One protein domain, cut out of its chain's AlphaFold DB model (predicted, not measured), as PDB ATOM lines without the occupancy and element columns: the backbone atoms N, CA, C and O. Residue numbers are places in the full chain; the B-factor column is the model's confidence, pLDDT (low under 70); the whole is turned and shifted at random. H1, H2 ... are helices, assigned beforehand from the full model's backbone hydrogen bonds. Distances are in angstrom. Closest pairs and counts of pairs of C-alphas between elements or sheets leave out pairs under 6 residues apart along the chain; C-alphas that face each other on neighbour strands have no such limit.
ATOM      1  N   LEU A   2     211.042 167.450 116.521       82.19
ATOM      2  CA  LEU A   2     210.399 168.320 115.505       82.19
ATOM      3  C   LEU A   2     208.851 168.291 115.432       82.19
ATOM      4  O   LEU A   2     208.210 169.337 115.420       82.19
ATOM      5  N   VAL A   3     208.239 167.100 115.400       80.81
ATOM      6  CA  VAL A   3     206.772 166.927 115.383       80.81
ATOM      7  C   VAL A   3     206.091 167.524 116.630       80.81
ATOM      8  O   VAL A   3     205.040 168.135 116.510       80.81
ATOM      9  N   LEU A   4     206.679 167.407 117.820       78.94
ATOM     10  CA  LEU A   4     206.161 168.042 119.037       78.94
ATOM     11  C   LEU A   4     206.358 169.552 119.038       78.94
ATOM     12  O   LEU A   4     205.430 170.268 119.388       78.94
ATOM     13  N   ASP A   5     207.524 170.044 118.624       82.75
ATOM     14  CA  ASP A   5     207.804 171.485 118.631       82.75
ATOM     15  C   ASP A   5     206.844 172.231 117.683       82.75
ATOM     16  O   ASP A   5     206.264 173.256 118.040       82.75
ATOM     17  N   LEU A   6     206.561 171.644 116.515       83.50
ATOM     18  CA  LEU A   6     205.529 172.125 115.594       83.50
ATOM     19  C   LEU A   6     204.097 171.965 116.140       83.50
ATOM     20  O   LEU A   6     203.229 172.765 115.792       83.50
ATOM     21  N   TRP A   7     203.826 170.967 116.988       81.12
ATOM     22  CA  TRP A   7     202.517 170.797 117.632       81.12
ATOM     23  C   TRP A   7     202.279 171.842 118.734       81.12
ATOM     24  O   TRP A   7     201.192 172.413 118.787       81.12
ATOM     25  N   VAL A   8     203.305 172.178 119.527       81.88
ATOM     26  CA  VAL A   8     203.281 173.280 120.510       81.88
ATOM     27  C   VAL A   8     203.055 174.625 119.812       81.88
ATOM     28  O   VAL A   8     202.180 175.395 120.213       81.88
ATOM     29  N   GLN A   9     203.774 174.898 118.715       84.00
ATOM     30  CA  GLN A   9     203.552 176.105 117.902       84.00
ATOM     31  C   GLN A   9     202.130 176.171 117.333       84.00
ATOM     32  O   GLN A   9     201.525 177.244 117.300       84.00
ATOM     33  N   PHE A  10     201.588 175.034 116.885       82.88
ATOM     34  CA  PHE A  10     200.208 174.951 116.421       82.88
ATOM     35  C   PHE A  10     199.228 175.316 117.540       82.88
ATOM     36  O   PHE A  10     198.394 176.195 117.342       82.88
ATOM     37  N   THR A  11     199.349 174.721 118.729       77.31
ATOM     38  CA  THR A  11     198.432 175.033 119.832       77.31
ATOM     39  C   THR A  11     198.559 176.465 120.326       77.31
ATOM     40  O   THR A  11     197.531 177.099 120.525       77.31
ATOM     41  N   ALA A  12     199.768 177.025 120.435       79.25
ATOM     42  CA  ALA A  12     199.946 178.434 120.789       79.25
ATOM     43  C   ALA A  12     199.262 179.372 119.772       79.25
ATOM     44  O   ALA A  12     198.589 180.330 120.151       79.25
ATOM     45  N   LYS A  13     199.365 179.055 118.472       79.94
ATOM     46  CA  LYS A  13     198.730 179.821 117.391       79.94
ATOM     47  C   LYS A  13     197.204 179.705 117.367       79.94
ATOM     48  O   LYS A  13     196.531 180.683 117.051       79.94
ATOM     49  N   GLU A  14     196.648 178.528 117.632       74.56
ATOM     50  CA  GLU A  14     195.191 178.366 117.661       74.56
ATOM     51  C   GLU A  14     194.590 178.888 118.985       74.56
ATOM     52  O   GLU A  14     193.493 179.433 118.970       74.56
ATOM     53  N   LEU A  15     195.327 178.864 120.106       68.25
ATOM     54  CA  LEU A  15     194.932 179.531 121.359       68.25
ATOM     55  C   LEU A  15     194.962 181.064 121.260       68.25
ATOM     56  O   LEU A  15     194.154 181.733 121.900       68.25
ATOM     57  N   SER A  16     195.841 181.642 120.430       68.38
ATOM     58  CA  SER A  16     195.838 183.089 120.167       68.38
ATOM     59  C   SER A  16     194.656 183.547 119.299       68.38
ATOM     60  O   SER A  16     194.533 184.738 119.007       68.38
ATOM     61  N   ARG A  17     193.801 182.627 118.833       68.00
ATOM     62  CA  ARG A  17     192.594 182.920 118.054       68.00
ATOM     63  C   ARG A  17     191.370 182.775 118.947       68.00
ATOM     64  O   ARG A  17     191.121 181.726 119.522       68.00
ATOM     65  N   GLN A  18     190.545 183.817 118.999       51.44
ATOM     66  CA  GLN A  18     189.353 183.878 119.857       51.44
ATOM     67  C   GLN A  18     188.216 182.906 119.455       51.44
ATOM     68  O   GLN A  18     187.117 183.008 119.998       51.44
ATOM     69  N   SER A  19     188.422 181.984 118.504       51.41
ATOM     70  CA  SER A  19     187.360 181.139 117.946       51.41
ATOM     71  C   SER A  19     187.688 179.638 117.881       51.41
ATOM     72  O   SER A  19     188.472 179.165 117.067       51.41
ATOM     73  N   ALA A  20     186.905 178.885 118.661       53.38
ATOM     74  CA  ALA A  20     186.618 177.452 118.543       53.38
ATOM     75  C   ALA A  20     187.735 176.434 118.874       53.38
ATOM     76  O   ALA A  20     188.549 176.051 118.035       53.38
ATOM     77  N   ASN A  21     187.565 175.785 120.034       55.16
ATOM     78  CA  ASN A  21     188.266 174.570 120.493       55.16
ATOM     79  C   ASN A  21     188.316 173.409 119.469       55.16
ATOM     80  O   ASN A  21     189.127 172.500 119.606       55.16
ATOM     81  N   GLN A  22     187.481 173.421 118.422       52.84
ATOM     82  CA  GLN A  22     187.551 172.458 117.312       52.84
ATOM     83  C   GLN A  22     188.849 172.583 116.490       52.84
ATOM     84  O   GLN A  22     189.294 171.604 115.884       52.84
ATOM     85  N   GLN A  23     189.483 173.762 116.474       58.47
ATOM     86  CA  GLN A  23     190.741 173.987 115.755       58.47
ATOM     87  C   GLN A  23     191.886 173.167 116.369       58.47
ATOM     88  O   GLN A  23     192.682 172.607 115.622       58.47
ATOM     89  N   LEU A  24     191.868 172.937 117.686       70.00
ATOM     90  CA  LEU A  24     192.869 172.181 118.453       70.00
ATOM     91  C   LEU A  24     192.882 170.651 118.213       70.00
ATOM     92  O   LEU A  24     193.619 169.923 118.878       70.00
ATOM     93  N   SER A  25     192.101 170.125 117.260       76.44
ATOM     94  CA  SER A  25     192.102 168.686 116.961       76.44
ATOM     95  C   SER A  25     193.443 168.198 116.382       76.44
ATOM     96  O   SER A  25     194.068 168.859 115.549       76.44
ATOM     97  N   ILE A  26     193.852 166.975 116.743       80.75
ATOM     98  CA  ILE A  26     195.079 166.332 116.226       80.75
ATOM     99  C   ILE A  26     195.048 166.215 114.690       80.75
ATOM    100  O   ILE A  26     196.074 166.337 114.022       80.75
ATOM    101  N   ALA A  27     193.862 166.031 114.101       80.69
ATOM    102  CA  ALA A  27     193.697 165.994 112.652       80.69
ATOM    103  C   ALA A  27     194.026 167.345 111.986       80.69
ATOM    104  O   ALA A  27     194.588 167.351 110.884       80.69
ATOM    105  N   ASN A  28     193.702 168.466 112.637       81.56
ATOM    106  CA  ASN A  28     194.021 169.815 112.164       81.56
ATOM    107  C   ASN A  28     195.498 170.145 112.393       81.56
ATOM    108  O   ASN A  28     196.145 170.617 111.460       81.56
ATOM    109  N   ALA A  29     196.052 169.787 113.558       82.12
ATOM    110  CA  ALA A  29     197.487 169.883 113.832       82.12
ATOM    111  C   ALA A  29     198.293 169.165 112.737       82.12
ATOM    112  O   ALA A  29     199.082 169.782 112.026       82.12
ATOM    113  N   ALA A  30     197.999 167.885 112.486       83.69
ATOM    114  CA  ALA A  30     198.678 167.108 111.454       83.69
ATOM    115  C   ALA A  30     198.506 167.694 110.037       83.69
ATOM    116  O   ALA A  30     199.428 167.601 109.228       83.69
ATOM    117  N   ALA A  31     197.357 168.305 109.714       85.38
ATOM    118  CA  ALA A  31     197.167 168.994 108.431       85.38
ATOM    119  C   ALA A  31     198.074 170.229 108.313       85.38
ATOM    120  O   ALA A  31     198.771 170.394 107.314       85.38
ATOM    121  N   TRP A  32     198.093 171.065 109.352       85.88
ATOM    122  CA  TRP A  32     198.915 172.270 109.441       85.88
ATOM    123  C   TRP A  32     200.408 171.938 109.352       85.88
ATOM    124  O   TRP A  32     201.143 172.593 108.615       85.88
ATOM    125  N   MET A  33     200.849 170.877 110.031       87.19
ATOM    126  CA  MET A  33     202.257 170.479 110.111       87.19
ATOM    127  C   MET A  33     202.819 169.993 108.771       87.19
ATOM    128  O   MET A  33     203.941 170.347 108.437       87.19
ATOM    129  N   VAL A  34     202.046 169.285 107.938       86.50
ATOM    130  CA  VAL A  34     202.503 168.896 106.581       86.50
ATOM    131  C   VAL A  34     202.766 170.115 105.682       86.50
ATOM    132  O   VAL A  34     203.559 170.043 104.745       86.50
ATOM    133  N   THR A  35     202.142 171.267 105.955       85.50
ATOM    134  CA  THR A  35     202.384 172.488 105.165       85.50
ATOM    135  C   THR A  35     203.684 173.218 105.527       85.50
ATOM    136  O   THR A  35     204.115 174.079 104.754       85.50
ATOM    137  N   ARG A  36     204.309 172.872 106.663       87.38
ATOM    138  CA  ARG A  36     205.468 173.557 107.255       87.38
ATOM    139  C   ARG A  36     206.765 173.296 106.471       87.38
ATOM    140  O   ARG A  36     206.992 172.150 106.071       87.38
ATOM    141  N   PRO A  37     207.621 174.312 106.239       83.19
ATOM    142  CA  PRO A  37     208.893 174.122 105.538       83.19
ATOM    143  C   PRO A  37     209.800 173.111 106.250       83.19
ATOM    144  O   PRO A  37     210.449 172.312 105.590       83.19
ATOM    145  N   GLU A  38     209.767 173.050 107.579       84.19
ATOM    146  CA  GLU A  38     210.553 172.119 108.393       84.19
ATOM    147  C   GLU A  38     210.184 170.643 108.151       84.19
ATOM    148  O   GLU A  38     211.020 169.769 108.355       84.19
ATOM    149  N   ILE A  39     208.957 170.353 107.696       83.00
ATOM    150  CA  ILE A  39     208.514 169.003 107.297       83.00
ATOM    151  C   ILE A  39     208.733 168.762 105.796       83.00
ATOM    152  O   ILE A  39     209.039 167.642 105.393       83.00
ATOM    153  N   LYS A  40     208.593 169.800 104.962       80.81
ATOM    154  CA  LYS A  40     208.811 169.723 103.504       80.81
ATOM    155  C   LYS A  40     210.281 169.574 103.113       80.81
ATOM    156  O   LYS A  40     210.563 168.931 102.111       80.81
ATOM    157  N   ASN A  41     211.186 170.159 103.894       81.94
ATOM    158  CA  ASN A  41     212.627 170.176 103.632       81.94
ATOM    159  C   ASN A  41     213.353 168.938 104.191       81.94
ATOM    160  O   ASN A  41     214.578 168.859 104.119       81.94
ATOM    161  N   LEU A  42     212.623 167.978 104.770       81.00
ATOM    162  CA  LEU A  42     213.187 166.689 105.161       81.00
ATOM    163  C   LEU A  42     213.558 165.878 103.916       81.00
ATOM    164  O   LEU A  42     212.866 165.918 102.902       81.00
ATOM    165  N   SER A  43     214.597 165.051 104.029       74.38
ATOM    166  CA  SER A  43     215.018 164.115 102.975       74.38
ATOM    167  C   SER A  43     213.986 163.020 102.654       74.38
ATOM    168  O   SER A  43     214.189 162.234 101.731       74.38
ATOM    169  N   PHE A  44     212.876 162.957 103.397       78.81
ATOM    170  CA  PHE A  44     211.788 162.000 103.229       78.81
ATOM    171  C   PHE A  44     210.422 162.656 103.476       78.81
ATOM    172  O   PHE A  44     210.244 163.461 104.389       78.81
ATOM    173  N   THR A  45     209.417 162.287 102.680       80.69
ATOM    174  CA  THR A  45     208.071 162.868 102.777       80.69
ATOM    175  C   THR A  45     207.265 162.260 103.928       80.69
ATOM    176  O   THR A  45     206.749 161.144 103.822       80.69
ATOM    177  N   ILE A  46     207.066 163.014 105.014       82.62
ATOM    178  CA  ILE A  46     206.180 162.586 106.107       82.62
ATOM    179  C   ILE A  46     204.710 162.833 105.736       82.62
ATOM    180  O   ILE A  46     204.256 163.968 105.591       82.62
ATOM    181  N   LYS A  47     203.926 161.755 105.620       88.56
ATOM    182  CA  LYS A  47     202.479 161.820 105.347       88.56
ATOM    183  C   LYS A  47     201.701 162.341 106.566       88.56
ATOM    184  O   LYS A  47     202.002 161.969 107.700       88.56
ATOM    185  N   ARG A  48     200.601 163.079 106.337       86.50
ATOM    186  CA  ARG A  48     199.666 163.558 107.390       86.50
ATOM    187  C   ARG A  48     199.242 162.452 108.363       86.50
ATOM    188  O   ARG A  48     199.169 162.690 109.564       86.50
ATOM    189  N   ALA A  49     198.976 161.250 107.849       85.56
ATOM    190  CA  ALA A  49     198.588 160.095 108.658       85.56
ATOM    191  C   ALA A  49     199.696 159.642 109.629       85.56
ATOM    192  O   ALA A  49     199.391 159.300 110.765       85.56
ATOM    193  N   ALA A  50     200.969 159.711 109.221       85.06
ATOM    194  CA  ALA A  50     202.101 159.393 110.091       85.06
ATOM    195  C   ALA A  50     202.262 160.444 111.201       85.06
ATOM    196  O   ALA A  50     202.376 160.078 112.366       85.06
ATOM    197  N   ILE A  51     202.163 161.742 110.871       84.06
ATOM    198  CA  ILE A  51     202.170 162.824 111.876       84.06
ATOM    199  C   ILE A  51     201.031 162.635 112.885       84.06
ATOM    200  O   ILE A  51     201.269 162.675 114.089       84.06
ATOM    201  N   LYS A  52     199.811 162.361 112.403       88.25
ATOM    202  CA  LYS A  52     198.660 162.047 113.261       88.25
ATOM    203  C   LYS A  52     198.955 160.854 114.179       88.25
ATOM    204  O   LYS A  52     198.755 160.975 115.379       88.25
ATOM    205  N   SER A  53     199.474 159.750 113.638       84.50
ATOM    206  CA  SER A  53     199.791 158.541 114.412       84.50
ATOM    207  C   SER A  53     200.844 158.781 115.497       84.50
ATOM    208  O   SER A  53     200.738 158.208 116.577       84.50
ATOM    209  N   ILE A  54     201.847 159.625 115.231       86.56
ATOM    210  CA  ILE A  54     202.868 160.003 116.220       86.56
ATOM    211  C   ILE A  54     202.223 160.804 117.359       86.56
ATOM    212  O   ILE A  54     202.429 160.485 118.527       86.56
ATOM    213  N   ILE A  55     201.402 161.807 117.030       85.75
ATOM    214  CA  ILE A  55     200.720 162.646 118.027       85.75
ATOM    215  C   ILE A  55     199.703 161.832 118.846       85.75
ATOM    216  O   ILE A  55     199.650 161.976 120.066       85.75
ATOM    217  N   ASP A  56     198.936 160.943 118.208       86.81
ATOM    218  CA  ASP A  56     198.022 160.028 118.901       86.81
ATOM    219  C   ASP A  56     198.789 159.083 119.844       86.81
ATOM    220  O   ASP A  56     198.387 158.911 120.991       86.81
ATOM    221  N   GLY A  57     199.924 158.521 119.406       86.38
ATOM    222  CA  GLY A  57     200.779 157.669 120.240       86.38
ATOM    223  C   GLY A  57     201.338 158.396 121.469       86.38
ATOM    224  O   GLY A  57     201.345 157.839 122.566       86.38
ATOM    225  N   ILE A  58     201.730 159.665 121.308       87.44
ATOM    226  CA  ILE A  58     202.146 160.543 122.411       87.44
ATOM    227  C   ILE A  58     200.978 160.817 123.363       87.44
ATOM    228  O   ILE A  58     201.133 160.664 124.574       87.44
ATOM    229  N   LYS A  59     199.795 161.174 122.841       86.12
ATOM    230  CA  LYS A  59     198.595 161.422 123.655       86.12
ATOM    231  C   LYS A  59     198.209 160.193 124.480       86.12
ATOM    232  O   LYS A  59     197.996 160.326 125.682       86.12
ATOM    233  N   THR A  60     198.145 159.017 123.856       89.50
ATOM    234  CA  THR A  60     197.843 157.753 124.542       89.50
ATOM    235  C   THR A  60     198.847 157.490 125.658       89.50
ATOM    236  O   THR A  60     198.435 157.225 126.782       89.50
ATOM    237  N   TYR A  61     200.145 157.665 125.390       89.25
ATOM    238  CA  TYR A  61     201.187 157.445 126.389       89.25
ATOM    239  C   TYR A  61     201.100 158.404 127.591       89.25
ATOM    240  O   TYR A  61     201.243 157.982 128.735       89.25
ATOM    241  N   VAL A  62     200.802 159.689 127.367       87.62
ATOM    242  CA  VAL A  62     200.617 160.658 128.465       87.62
ATOM    243  C   VAL A  62     199.398 160.303 129.328       87.62
ATOM    244  O   VAL A  62     199.453 160.436 130.551       87.62
ATOM    245  N   VAL A  63     198.308 159.819 128.720       85.81
ATOM    246  CA  VAL A  63     197.106 159.370 129.447       85.81
ATOM    247  C   VAL A  63     197.378 158.085 130.242       85.81
ATOM    248  O   VAL A  63     197.022 158.017 131.419       85.81
ATOM    249  N   GLU A  64     198.066 157.114 129.637       87.06
ATOM    250  CA  GLU A  64     198.547 155.868 130.258       87.06
ATOM    251  C   GLU A  64     199.421 156.176 131.487       87.06
ATOM    252  O   GLU A  64     199.100 155.759 132.603       87.06
ATOM    253  N   ARG A  65     200.424 157.053 131.340       86.00
ATOM    254  CA  ARG A  65     201.303 157.521 132.428       86.00
ATOM    255  C   ARG A  65     200.553 158.206 133.571       86.00
ATOM    256  O   ARG A  65     200.913 158.047 134.737       86.00
ATOM    257  N   ARG A  66     199.505 158.967 133.243       83.88
ATOM    258  CA  ARG A  66     198.624 159.627 134.219       83.88
ATOM    259  C   ARG A  66     197.687 158.631 134.918       83.88
ATOM    260  O   ARG A  66     197.133 158.956 135.963       83.88
ATOM    261  N   SER A  67     197.456 157.446 134.351       80.69
ATOM    262  CA  SER A  67     196.606 156.406 134.948       80.69
ATOM    263  C   SER A  67     197.312 155.595 136.044       80.69
ATOM    264  O   SER A  67     196.638 155.114 136.956       80.69
ATOM    265  N   ILE A  68     198.652 155.539 136.029       76.19
ATOM    266  CA  ILE A  68     199.460 154.936 137.099       76.19
ATOM    267  C   ILE A  68     199.163 155.654 138.426       76.19
ATOM    268  O   ILE A  68     199.329 156.877 138.533       76.19
ATOM    269  N   GLY A  69     198.702 154.877 139.411       65.62
ATOM    270  CA  GLY A  69     198.246 155.341 140.727       65.62
ATOM    271  C   GLY A  69     196.743 155.637 140.842       65.62
ATOM    272  O   GLY A  69     196.286 155.954 141.931       65.62
ATOM    273  N   HIS A  90     211.338 154.631 131.027       87.38
ATOM    274  CA  HIS A  90     212.524 153.962 130.503       87.38
ATOM    275  C   HIS A  90     212.199 153.015 129.339       87.38
ATOM    276  O   HIS A  90     212.848 153.082 128.291       87.38
ATOM    277  N   ALA A  91     211.179 152.166 129.495       88.62
ATOM    278  CA  ALA A  91     210.739 151.246 128.452       88.62
ATOM    279  C   ALA A  91     210.254 151.994 127.195       88.62
ATOM    280  O   ALA A  91     210.600 151.618 126.072       88.62
ATOM    281  N   LYS A  92     209.518 153.104 127.363       89.38
ATOM    282  CA  LYS A  92     209.033 153.918 126.240       89.38
ATOM    283  C   LYS A  92     210.157 154.664 125.526       89.38
ATOM    284  O   LYS A  92     210.166 154.689 124.297       89.38
ATOM    285  N   ALA A  93     211.131 155.208 126.262       88.19
ATOM    286  CA  ALA A  93     212.311 155.849 125.678       88.19
ATOM    287  C   ALA A  93     213.079 154.880 124.760       88.19
ATOM    288  O   ALA A  93     213.392 155.235 123.621       88.19
ATOM    289  N   LYS A  94     213.284 153.631 125.214       88.50
ATOM    290  CA  LYS A  94     213.862 152.547 124.399       88.50
ATOM    291  C   LYS A  94     213.009 152.240 123.165       88.50
ATOM    292  O   LYS A  94     213.528 152.274 122.055       88.50
ATOM    293  N   SER A  95     211.707 151.999 123.348       88.56
ATOM    294  CA  SER A  95     210.763 151.665 122.265       88.56
ATOM    295  C   SER A  95     210.663 152.740 121.175       88.56
ATOM    296  O   SER A  95     210.426 152.414 120.014       88.56
ATOM    297  N   TRP A  96     210.832 154.016 121.526       86.19
ATOM    298  CA  TRP A  96     210.802 155.135 120.579       86.19
ATOM    299  C   TRP A  96     212.194 155.567 120.092       86.19
ATOM    300  O   TRP A  96     212.289 156.526 119.328       86.19
ATOM    301  N   HIS A  97     213.260 154.878 120.513       86.00
ATOM    302  CA  HIS A  97     214.657 155.203 120.207       86.00
ATOM    303  C   HIS A  97     215.031 156.670 120.516       86.00
ATOM    304  O   HIS A  97     215.754 157.321 119.758       86.00
ATOM    305  N   ILE A  98     214.543 157.201 121.643       84.88
ATOM    306  CA  ILE A  98     214.850 158.559 122.123       84.88
ATOM    307  C   ILE A  98     215.576 158.532 123.471       84.88
ATOM    308  O   ILE A  98     215.392 157.630 124.284       84.88
ATOM    309  N   LYS A  99     216.396 159.556 123.737       85.25
ATOM    310  CA  LYS A  99     217.050 159.736 125.043       85.25
ATOM    311  C   LYS A  99     216.007 159.989 126.144       85.25
ATOM    312  O   LYS A  99     214.990 160.629 125.881       85.25
TER     313      LYS A  99
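What this domain is: This is residues 2 to 69 and 90 to 99 of the 408 residues of an uncharacterized protein of Porphyra umbilicalis (UniProt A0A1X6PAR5). The long helix H4 has its first part packed on H2 and H1, which cross each other, and its far end sticks out as an arm with residues 62 to 69. H3, a single short turn, lies near H1, and the short helix H5 lies across a gap from the other four. The printed part has 78 residues with five named helices, in the order H1, H2, H3, H4, H5, and no named strand; the class is all helix. It is only just loose, close to compact, with a radius of gyration of the C-alphas of 14.0 A, and only just flat, spanning 36 by 35 by 19 A.

How they stand to each other: H4, residues 48 to 67, is the longest helix. With residues 48 to 56 alone it touches H2, residues 26 to 34; the closest C-alphas, those of Lys 52 and Ala 30, are 5.4 A apart. The two run opposite ways at a steep tilt of 44 degrees. H1, residues 2 to 15, touches H4 with residues 3 to 4 alone, about perpendicular at 83 degrees; the closest C-alphas are those of Val 3 and Ile 51, at 7.1 A. H1 also touches H2, at a steep tilt of 65 degrees, opposite ways; the closest C-alphas, of Phe 10 and Ala 29, are 6.3 A apart. The packing is mostly crossed: of these three pairs, 0 are at a shallow tilt. H3, residues 37 to 40, is close to H2 but not clearly touching, the C-alphas of Ile 39 and Met 33 being 7.0 A apart. H3 and H1 are near each other, with 6 pairs of C-alphas within 10 A. H5, residues 90 to 95, is apart from H1, H2, H3 and H4. In H1, H2, H4 and H5 every O i to N i+4 pair is within hydrogen-bond range; H3 is too short for such a pair, and its one O i to N i+3 pair is within range.

Where its parts are: H4 begins at C-alpha 48, (199.666, 163.558, 107.390), and measures 28.6 A from first to last C-alpha. H1 measures 20.0 A and begins at C-alpha 2, (210.399, 168.320, 115.505). H2 measures 12.4 A, H5 8.7 A and H3 4.8 A. H5 ends at C-alpha 95, (210.763, 151.665, 122.265).

The domain as a whole: The two C-alphas farthest apart, those of Asn 41 and Gly 69, are 42.5 A apart. Residues 70 to 89 are not printed, and C-alphas 69 and 90 are 17.6 A apart across the cut. Of the links printed whole, H2 to H3 is tight, while H1 to H2 and H3 to H4 are short. Residues 16 to 21 stand free, as do residues 62 to 69, of which 62 to 67 belong to H4. The mean pLDDT of the printed part is 80.6; residues 15 to 23 and residue 69 are under 70.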